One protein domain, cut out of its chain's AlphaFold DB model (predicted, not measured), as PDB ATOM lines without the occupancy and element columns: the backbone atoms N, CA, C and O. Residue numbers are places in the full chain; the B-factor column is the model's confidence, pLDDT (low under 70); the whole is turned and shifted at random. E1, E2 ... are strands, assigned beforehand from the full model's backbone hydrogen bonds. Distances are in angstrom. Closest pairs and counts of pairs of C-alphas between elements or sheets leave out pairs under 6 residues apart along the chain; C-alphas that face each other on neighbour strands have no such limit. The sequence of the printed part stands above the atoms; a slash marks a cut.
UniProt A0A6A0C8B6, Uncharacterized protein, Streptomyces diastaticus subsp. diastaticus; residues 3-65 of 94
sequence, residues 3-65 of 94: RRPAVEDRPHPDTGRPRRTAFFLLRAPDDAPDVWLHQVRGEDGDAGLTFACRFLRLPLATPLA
ATOM      1  N   ARG A   3      30.863  17.543  -3.148       83.94
ATOM      2  CA  ARG A   3      29.666  16.831  -2.668       83.94
ATOM      3  C   ARG A   3      30.086  15.603  -1.866       83.94
ATOM      4  O   ARG A   3      31.140  15.038  -2.131       83.94
ATOM      5  N   ARG A   4      29.246  15.162  -0.927       84.81
ATOM      6  CA  ARG A   4      29.448  13.926  -0.154       84.81
ATOM      7  C   ARG A   4      28.457  12.847  -0.615       84.81
ATOM      8  O   ARG A   4      27.357  12.799  -0.068       84.81
ATOM      9  N   PRO A   5      28.786  12.049  -1.647       83.00
ATOM     10  CA  PRO A   5      27.861  11.067  -2.216       83.00
ATOM     11  C   PRO A   5      27.535   9.896  -1.287       83.00
ATOM     12  O   PRO A   5      26.450   9.338  -1.400       83.00
ATOM     13  N   ALA A   6      28.451   9.514  -0.395       84.44
ATOM     14  CA  ALA A   6      28.275   8.338   0.445       84.44
ATOM     15  C   ALA A   6      29.026   8.465   1.773       84.44
ATOM     16  O   ALA A   6      30.021   9.187   1.895       84.44
ATOM     17  N   VAL A   7      28.531   7.726   2.760       89.06
ATOM     18  CA  VAL A   7      29.200   7.437   4.025       89.06
ATOM     19  C   VAL A   7      29.036   5.942   4.260       89.06
ATOM     20  O   VAL A   7      27.942   5.413   4.084       89.06
ATOM     21  N   GLU A   8      30.116   5.279   4.636       88.50
ATOM     22  CA  GLU A   8      30.119   3.884   5.054       88.50
ATOM     23  C   GLU A   8      30.413   3.823   6.551       88.50
ATOM     24  O   GLU A   8      31.381   4.420   7.022       88.50
ATOM     25  N   ASP A   9      29.600   3.070   7.285       90.88
ATOM     26  CA  ASP A   9      29.863   2.707   8.672       90.88
ATOM     27  C   ASP A   9      30.184   1.210   8.724       90.88
ATOM     28  O   ASP A   9      29.358   0.375   8.355       90.88
ATOM     29  N   ARG A  10      31.391   0.859   9.175       89.38
ATOM     30  CA  ARG A  10      31.812  -0.534   9.375       89.38
ATOM     31  C   ARG A  10      32.812  -0.634  10.522       89.38
ATOM     32  O   ARG A  10      33.580   0.304  10.720       89.38
ATOM     33  N   PRO A  11      32.842  -1.737  11.285       91.81
ATOM     34  CA  PRO A  11      33.815  -1.890  12.359       91.81
ATOM     35  C   PRO A  11      35.252  -1.876  11.814       91.81
ATOM     36  O   PRO A  11      35.517  -2.309  10.689       91.81
ATOM     37  N   HIS A  12      36.188  -1.375  12.617       89.00
ATOM     38  CA  HIS A  12      37.618  -1.529  12.360       89.00
ATOM     39  C   HIS A  12      37.978  -3.026  12.362       89.00
ATOM     40  O   HIS A  12      37.590  -3.708  13.313       89.00
ATOM     41  N   PRO A  13      38.727  -3.544  11.368       88.06
ATOM     42  CA  PRO A  13      38.978  -4.984  11.241       88.06
ATOM     43  C   PRO A  13      39.683  -5.574  12.468       88.06
ATOM     44  O   PRO A  13      39.258  -6.611  12.965       88.06
ATOM     45  N   ASP A  14      40.687  -4.875  13.006       90.56
ATOM     46  CA  ASP A  14      41.460  -5.400  14.143       90.56
ATOM     47  C   ASP A  14      40.830  -5.142  15.518       90.56
ATOM     48  O   ASP A  14      40.979  -5.943  16.434       90.56
ATOM     49  N   THR A  15      40.143  -4.008  15.700       91.50
ATOM     50  CA  THR A  15      39.696  -3.563  17.034       91.50
ATOM     51  C   THR A  15      38.192  -3.691  17.247       91.50
ATOM     52  O   THR A  15      37.721  -3.505  18.367       91.50
ATOM     53  N   GLY A  16      37.415  -3.932  16.187       93.69
ATOM     54  CA  GLY A  16      35.951  -3.959  16.222       93.69
ATOM     55  C   GLY A  16      35.292  -2.611  16.544       93.69
ATOM     56  O   GLY A  16      34.066  -2.511  16.532       93.69
ATOM     57  N   ARG A  17      36.077  -1.560  16.829       92.94
ATOM     58  CA  ARG A  17      35.555  -0.239  17.187       92.94
ATOM     59  C   ARG A  17      34.789   0.375  16.010       92.94
ATOM     60  O   ARG A  17      35.146   0.112  14.857       92.94
ATOM     61  N   PRO A  18      33.766   1.209  16.275       92.69
ATOM     62  CA  PRO A  18      33.061   1.919  15.219       92.69
ATOM     63  C   PRO A  18      34.033   2.724  14.357       92.69
ATOM     64  O   PRO A  18      34.843   3.491  14.879       92.69
ATOM     65  N   ARG A  19      33.930   2.571  13.038       90.38
ATOM     66  CA  ARG A  19      34.642   3.393  12.066       90.38
ATOM     67  C   ARG A  19      33.669   3.873  11.000       90.38
ATOM     68  O   ARG A  19      32.799   3.134  10.545       90.38
ATOM     69  N   ARG A  20      33.880   5.119  10.588       90.50
ATOM     70  CA  ARG A  20      33.126   5.797   9.542       90.50
ATOM     71  C   ARG A  20      34.066   6.252   8.430       90.50
ATOM     72  O   ARG A  20      35.003   6.996   8.704       90.50
ATOM     73  N   THR A  21      33.774   5.871   7.191       88.50
ATOM     74  CA  THR A  21      34.462   6.342   5.980       88.50
ATOM     75  C   THR A  21      33.536   7.287   5.221       88.50
ATOM     76  O   THR A  21      32.414   6.919   4.880       88.50
ATOM     77  N   ALA A  22      33.970   8.519   4.950       88.25
ATOM     78  CA  ALA A  22      33.199   9.482   4.163       88.25
ATOM     79  C   ALA A  22      33.818   9.659   2.774       88.25
ATOM     80  O   ALA A  22      34.998   9.980   2.654       88.25
ATOM     81  N   PHE A  23      33.002   9.508   1.733       85.31
ATOM     82  CA  PHE A  23      33.436   9.677   0.351       85.31
ATOM     83  C   PHE A  23      33.041  11.057  -0.150       85.31
ATOM     84  O   PHE A  23      31.907  11.497   0.052       85.31
ATOM     85  N   PHE A  24      33.965  11.724  -0.836       84.31
ATOM     86  CA  PHE A  24      33.751  13.049  -1.402       84.31
ATOM     87  C   PHE A  24      34.013  13.042  -2.899       84.31
ATOM     88  O   PHE A  24      34.973  12.457  -3.386       84.31
ATOM     89  N   LEU A  25      33.146  13.742  -3.616       81.00
ATOM     90  CA  LEU A  25      33.309  14.047  -5.020       81.00
ATOM     91  C   LEU A  25      33.773  15.492  -5.145       81.00
ATOM     92  O   LEU A  25      33.052  16.414  -4.750       81.00
ATOM     93  N   LEU A  26      34.956  15.673  -5.720       83.19
ATOM     94  CA  LEU A  26      35.557  16.972  -5.979       83.19
ATOM     95  C   LEU A  26      35.665  17.191  -7.490       83.19
ATOM     96  O   LEU A  26      36.250  16.385  -8.203       83.19
ATOM     97  N   ARG A  27      35.124  18.314  -7.970       83.69
ATOM     98  CA  ARG A  27      35.501  18.886  -9.268       83.69
ATOM     99  C   ARG A  27      36.522  19.992  -9.021       83.69
ATOM    100  O   ARG A  27      36.167  20.979  -8.360       83.69
ATOM    101  N   ALA A  28      37.728  19.807  -9.550       84.44
ATOM    102  CA  ALA A  28      38.859  20.727  -9.481       84.44
ATOM    103  C   ALA A  28      39.429  20.982 -10.896       84.44
ATOM    104  O   ALA A  28      39.208  20.145 -11.772       84.44
ATOM    105  N   PRO A  29      40.092  22.128 -11.130       88.06
ATOM    106  CA  PRO A  29      40.908  22.363 -12.323       88.06
ATOM    107  C   PRO A  29      42.043  21.341 -12.476       88.06
ATOM    108  O   PRO A  29      42.518  20.805 -11.475       88.06
ATOM    109  N   ASP A  30      42.504  21.116 -13.707       85.44
ATOM    110  CA  ASP A  30      43.590  20.165 -14.000       85.44
ATOM    111  C   ASP A  30      44.953  20.612 -13.441       85.44
ATOM    112  O   ASP A  30      45.832  19.784 -13.223       85.44
ATOM    113  N   ASP A  31      45.129  21.912 -13.196       89.56
ATOM    114  CA  ASP A  31      46.328  22.517 -12.610       89.56
ATOM    115  C   ASP A  31      46.249  22.663 -11.081       89.56
ATOM    116  O   ASP A  31      47.155  23.218 -10.454       89.56
ATOM    117  N   ALA A  32      45.174  22.170 -10.457       89.56
ATOM    118  CA  ALA A  32      45.043  22.206  -9.012       89.56
ATOM    119  C   ALA A  32      46.099  21.303  -8.343       89.56
ATOM    120  O   ALA A  32      46.322  20.181  -8.804       89.56
ATOM    121  N   PRO A  33      46.706  21.733  -7.219       90.94
ATOM    122  CA  PRO A  33      47.614  20.884  -6.460       90.94
ATOM    123  C   PRO A  33      46.926  19.589  -6.025       90.94
ATOM    124  O   PRO A  33      45.850  19.614  -5.423       90.94
ATOM    125  N   ASP A  34      47.573  18.460  -6.293       91.50
ATOM    126  CA  ASP A  34      47.087  17.126  -5.948       91.50
ATOM    127  C   ASP A  34      47.901  16.462  -4.829       91.50
ATOM    128  O   ASP A  34      47.585  15.339  -4.442       91.50
ATOM    129  N   VAL A  35      48.899  17.164  -4.279       95.12
ATOM    130  CA  VAL A  35      49.738  16.757  -3.143       95.12
ATOM    131  C   VAL A  35      49.695  17.806  -2.033       95.12
ATOM    132  O   VAL A  35      49.706  19.008  -2.298       95.12
ATOM    133  N   TRP A  36      49.652  17.370  -0.773       94.94
ATOM    134  CA  TRP A  36      49.653  18.274   0.382       94.94
ATOM    135  C   TRP A  36      50.182  17.601   1.653       94.94
ATOM    136  O   TRP A  36      50.234  16.377   1.753       94.94
ATOM    137  N   LEU A  37      50.555  18.412   2.647       96.88
ATOM    138  CA  LEU A  37      50.869  17.950   4.000       96.88
ATOM    139  C   LEU A  37      49.679  18.231   4.923       96.88
ATOM    140  O   LEU A  37      49.239  19.373   5.046       96.88
ATOM    141  N   HIS A  38      49.162  17.196   5.578       93.12
ATOM    142  CA  HIS A  38      48.124  17.302   6.595       93.12
ATOM    143  C   HIS A  38      48.762  17.196   7.979       93.12
ATOM    144  O   HIS A  38      49.143  16.114   8.419       93.12
ATOM    145  N   GLN A  39      48.860  18.332   8.666       96.25
ATOM    146  CA  GLN A  39      49.238  18.368  10.072       96.25
ATOM    147  C   GLN A  39      48.012  18.108  10.950       96.25
ATOM    148  O   GLN A  39      47.053  18.885  10.919       96.25
ATOM    149  N   VAL A  40      48.063  17.047  11.753       94.06
ATOM    150  CA  VAL A  40      46.996  16.717  12.696       94.06
ATOM    151  C   VAL A  40      47.074  17.652  13.893       94.06
ATOM    152  O   VAL A  40      48.087  17.741  14.592       94.06
ATOM    153  N   ARG A  41      45.974  18.369  14.117       92.94
ATOM    154  CA  ARG A  41      45.754  19.187  15.309       92.94
ATOM    155  C   ARG A  41      44.839  18.421  16.252       92.94
ATOM    156  O   ARG A  41      43.867  17.833  15.792       92.94
ATOM    157  N   GLY A  42      45.106  18.490  17.548       90.81
ATOM    158  CA  GLY A  42      44.301  17.814  18.559       90.81
ATOM    159  C   GLY A  42      45.121  17.492  19.797       90.81
ATOM    160  O   GLY A  42      46.244  17.971  19.942       90.81
ATOM    161  N   GLU A  43      44.539  16.672  20.663       91.81
ATOM    162  CA  GLU A  43      45.168  16.161  21.890       91.81
ATOM    163  C   GLU A  43      45.150  14.625  21.945       91.81
ATOM    164  O   GLU A  43      45.534  14.028  22.949       91.81
ATOM    165  N   ASP A  44      44.667  13.974  20.885       90.69
ATOM    166  CA  ASP A  44      44.667  12.520  20.782       90.69
ATOM    167  C   ASP A  44      46.045  11.984  20.360       90.69
ATOM    168  O   ASP A  44      47.018  12.724  20.209       90.69
ATOM    169  N   GLY A  45      46.144  10.662  20.208       89.75
ATOM    170  CA  GLY A  45      47.408   9.992  19.894       89.75
ATOM    171  C   GLY A  45      48.038  10.408  18.561       89.75
ATOM    172  O   GLY A  45      49.237  10.202  18.389       89.75
ATOM    173  N   ASP A  46      47.268  11.017  17.657       91.00
ATOM    174  CA  ASP A  46      47.760  11.470  16.357       91.00
ATOM    175  C   ASP A  46      48.181  12.950  16.376       91.00
ATOM    176  O   ASP A  46      48.700  13.466  15.382       91.00
ATOM    177  N   ALA A  47      47.992  13.654  17.497       95.62
ATOM    178  CA  ALA A  47      48.346  15.059  17.639       95.62
ATOM    179  C   ALA A  47      49.821  15.325  17.292       95.62
ATOM    180  O   ALA A  47      50.743  14.706  17.823       95.62
ATOM    181  N   GLY A  48      50.055  16.292  16.402       94.38
ATOM    182  CA  GLY A  48      51.398  16.671  15.961       94.38
ATOM    183  C   GLY A  48      51.971  15.804  14.834       94.38
ATOM    184  O   GLY A  48      52.997  16.179  14.261       94.38
ATOM    185  N   LEU A  49      51.305  14.710  14.446       96.62
ATOM    186  CA  LEU A  49      51.687  13.950  13.258       96.62
ATOM    187  C   LEU A  49      51.456  14.769  11.982       96.62
ATOM    188  O   LEU A  49      50.530  15.577  11.878       96.62
ATOM    189  N   THR A  50      52.315  14.551  10.986       97.19
ATOM    190  CA  THR A  50      52.177  15.135   9.647       97.19
ATOM    191  C   THR A  50      52.074  14.023   8.614       97.19
ATOM    192  O   THR A  50      52.998  13.230   8.451       97.19
ATOM    193  N   PHE A  51      50.959  13.994   7.890       94.12
ATOM    194  CA  PHE A  51      50.707  13.044   6.814       94.12
ATOM    195  C   PHE A  51      51.000  13.687   5.460       94.12
ATOM    196  O   PHE A  51      50.463  14.748   5.141       94.12
ATOM    197  N   ALA A  52      51.831  13.037   4.647       95.50
ATOM    198  CA  ALA A  52      52.004  13.399   3.246       95.50
ATOM    199  C   ALA A  52      50.885  12.756   2.419       95.50
ATOM    200  O   ALA A  52      50.825  11.536   2.272       95.50
ATOM    201  N   CYS A  53      49.983  13.581   1.904       93.31
ATOM    202  CA  CYS A  53      48.787  13.155   1.197       93.31
ATOM    203  C   CYS A  53      48.882  13.480  -0.297       93.31
ATOM    204  O   CYS A  53      49.549  14.433  -0.703       93.31
ATOM    205  N   ARG A  54      48.188  12.680  -1.113       91.69
ATOM    206  CA  ARG A  54      48.018  12.926  -2.546       91.69
ATOM    207  C   ARG A  54      46.724  12.327  -3.082       91.69
ATOM    208  O   ARG A  54      46.252  11.328  -2.536       91.69
ATOM    209  N   PHE A  55      46.201  12.862  -4.180       87.69
ATOM    210  CA  PHE A  55      45.176  12.175  -4.963       87.69
ATOM    211  C   PHE A  55      45.811  11.114  -5.869       87.69
ATOM    212  O   PHE A  55      46.893  11.294  -6.418       87.69
ATOM    213  N   LEU A  56      45.128   9.980  -6.017       84.62
ATOM    214  CA  LEU A  56      45.519   8.903  -6.922       84.62
ATOM    215  C   LEU A  56      44.392   8.655  -7.916       84.62
ATOM    216  O   LEU A  56      43.212   8.727  -7.565       84.62
ATOM    217  N   ARG A  57      44.757   8.357  -9.165       80.44
ATOM    218  CA  ARG A  57      43.776   7.960 -10.178       80.44
ATOM    219  C   ARG A  57      43.186   6.601  -9.826       80.44
ATOM    220  O   ARG A  57      43.889   5.718  -9.343       80.44
ATOM    221  N   LEU A  58      41.905   6.449 -10.131       78.56
ATOM    222  CA  LEU A  58      41.226   5.163 -10.114       78.56
ATOM    223  C   LEU A  58      41.424   4.445 -11.467       78.56
ATOM    224  O   LEU A  58      41.501   5.124 -12.495       78.56
ATOM    225  N   PRO A  59      41.459   3.102 -11.492       81.44
ATOM    226  CA  PRO A  59      41.504   2.227 -10.319       81.44
ATOM    227  C   PRO A  59      42.839   2.365  -9.570       81.44
ATOM    228  O   PRO A  59      43.875   2.632 -10.180       81.44
ATOM    229  N   LEU A  60      42.813   2.200  -8.245       83.44
ATOM    230  CA  LEU A  60      44.036   2.232  -7.445       83.44
ATOM    231  C   LEU A  60      44.899   1.008  -7.770       83.44
ATOM    232  O   LEU A  60      44.391  -0.101  -7.911       83.44
ATOM    233  N   ALA A  61      46.217   1.200  -7.842       86.75
ATOM    234  CA  ALA A  61      47.163   0.098  -8.038       86.75
ATOM    235  C   ALA A  61      47.268  -0.821  -6.808       86.75
ATOM    236  O   ALA A  61      47.674  -1.976  -6.915       86.75
ATOM    237  N   THR A  62      46.936  -0.304  -5.625       86.88
ATOM    238  CA  THR A  62      46.940  -1.043  -4.362       86.88
ATOM    239  C   THR A  62      45.735  -0.592  -3.540       86.88
ATOM    240  O   THR A  62      45.456   0.612  -3.536       86.88
ATOM    241  N   PRO A  63      45.031  -1.514  -2.857       85.50
ATOM    242  CA  PRO A  63      43.919  -1.151  -1.990       85.50
ATOM    243  C   PRO A  63      44.333  -0.162  -0.902       85.50
ATOM    244  O   PRO A  63      45.483  -0.160  -0.449       85.50
ATOM    245  N   LEU A  64      43.385   0.660  -0.455       86.94
ATOM    246  CA  LEU A  64      43.605   1.482   0.730       86.94
ATOM    247  C   LEU A  64      43.590   0.602   1.979       86.94
ATOM    248  O   LEU A  64      43.083  -0.523   1.967       86.94
ATOM    249  N   ALA A  65      44.134   1.141   3.073       85.12
ATOM    250  CA  ALA A  65      44.131   0.469   4.366       85.12
ATOM    251  C   ALA A  65      42.731  -0.071   4.682       85.12
ATOM    252  O   ALA A  65      41.722   0.618   4.513       85.12
TER     253      ALA A  65
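What this domain is: This is residues 3 to 65 of the 94 residues of an uncharacterized protein of Streptomyces diastaticus subsp. diastaticus (UniProt A0A6A0C8B6). Two separate strand hairpins, E1 with E2 and a shorter E3 with E4, stand with open space between them, joined at one end by residues 27 to 34. Residues 57 to 65 stick out as a tail. The 63 printed residues include four named strands, E1 to E4 in chain order, and no named helix: all strand, with 28 residues in named elements, under half. Each two-stranded sheet is antiparallel. The whole is loose, radius of gyration of the C-alphas 14.6 A, spanning 39 by 27 by 25 A.

Where its parts are: E1, residues 3 to 11, begins at C-alpha 3 (29.666, 16.831, -2.668) and is 24.4 A long. E2, residues 18 to 26, is 26.1 A long. E3, residues 35 to 39, is 13.3 A long. E4, residues 50 to 54, is 13.1 A long and ends at C-alpha 54 (48.018, 12.926, -2.546).

How they stand to each other: E1 and E2 form an antiparallel hairpin at 160 degrees, with N 8 and O 21 within hydrogen-bond range at 2.8 A. E3 and E4 form another at 157 degrees, with N 36 and O 53 within hydrogen-bond range at 2.9 A. E2 and E3 are apart.

The domain as a whole: The C-alphas farthest apart, of Gly 16 and Asp 31, are 40.5 A apart. The printed part has no cut, no link is long, and no printed residue is under pLDDT 70.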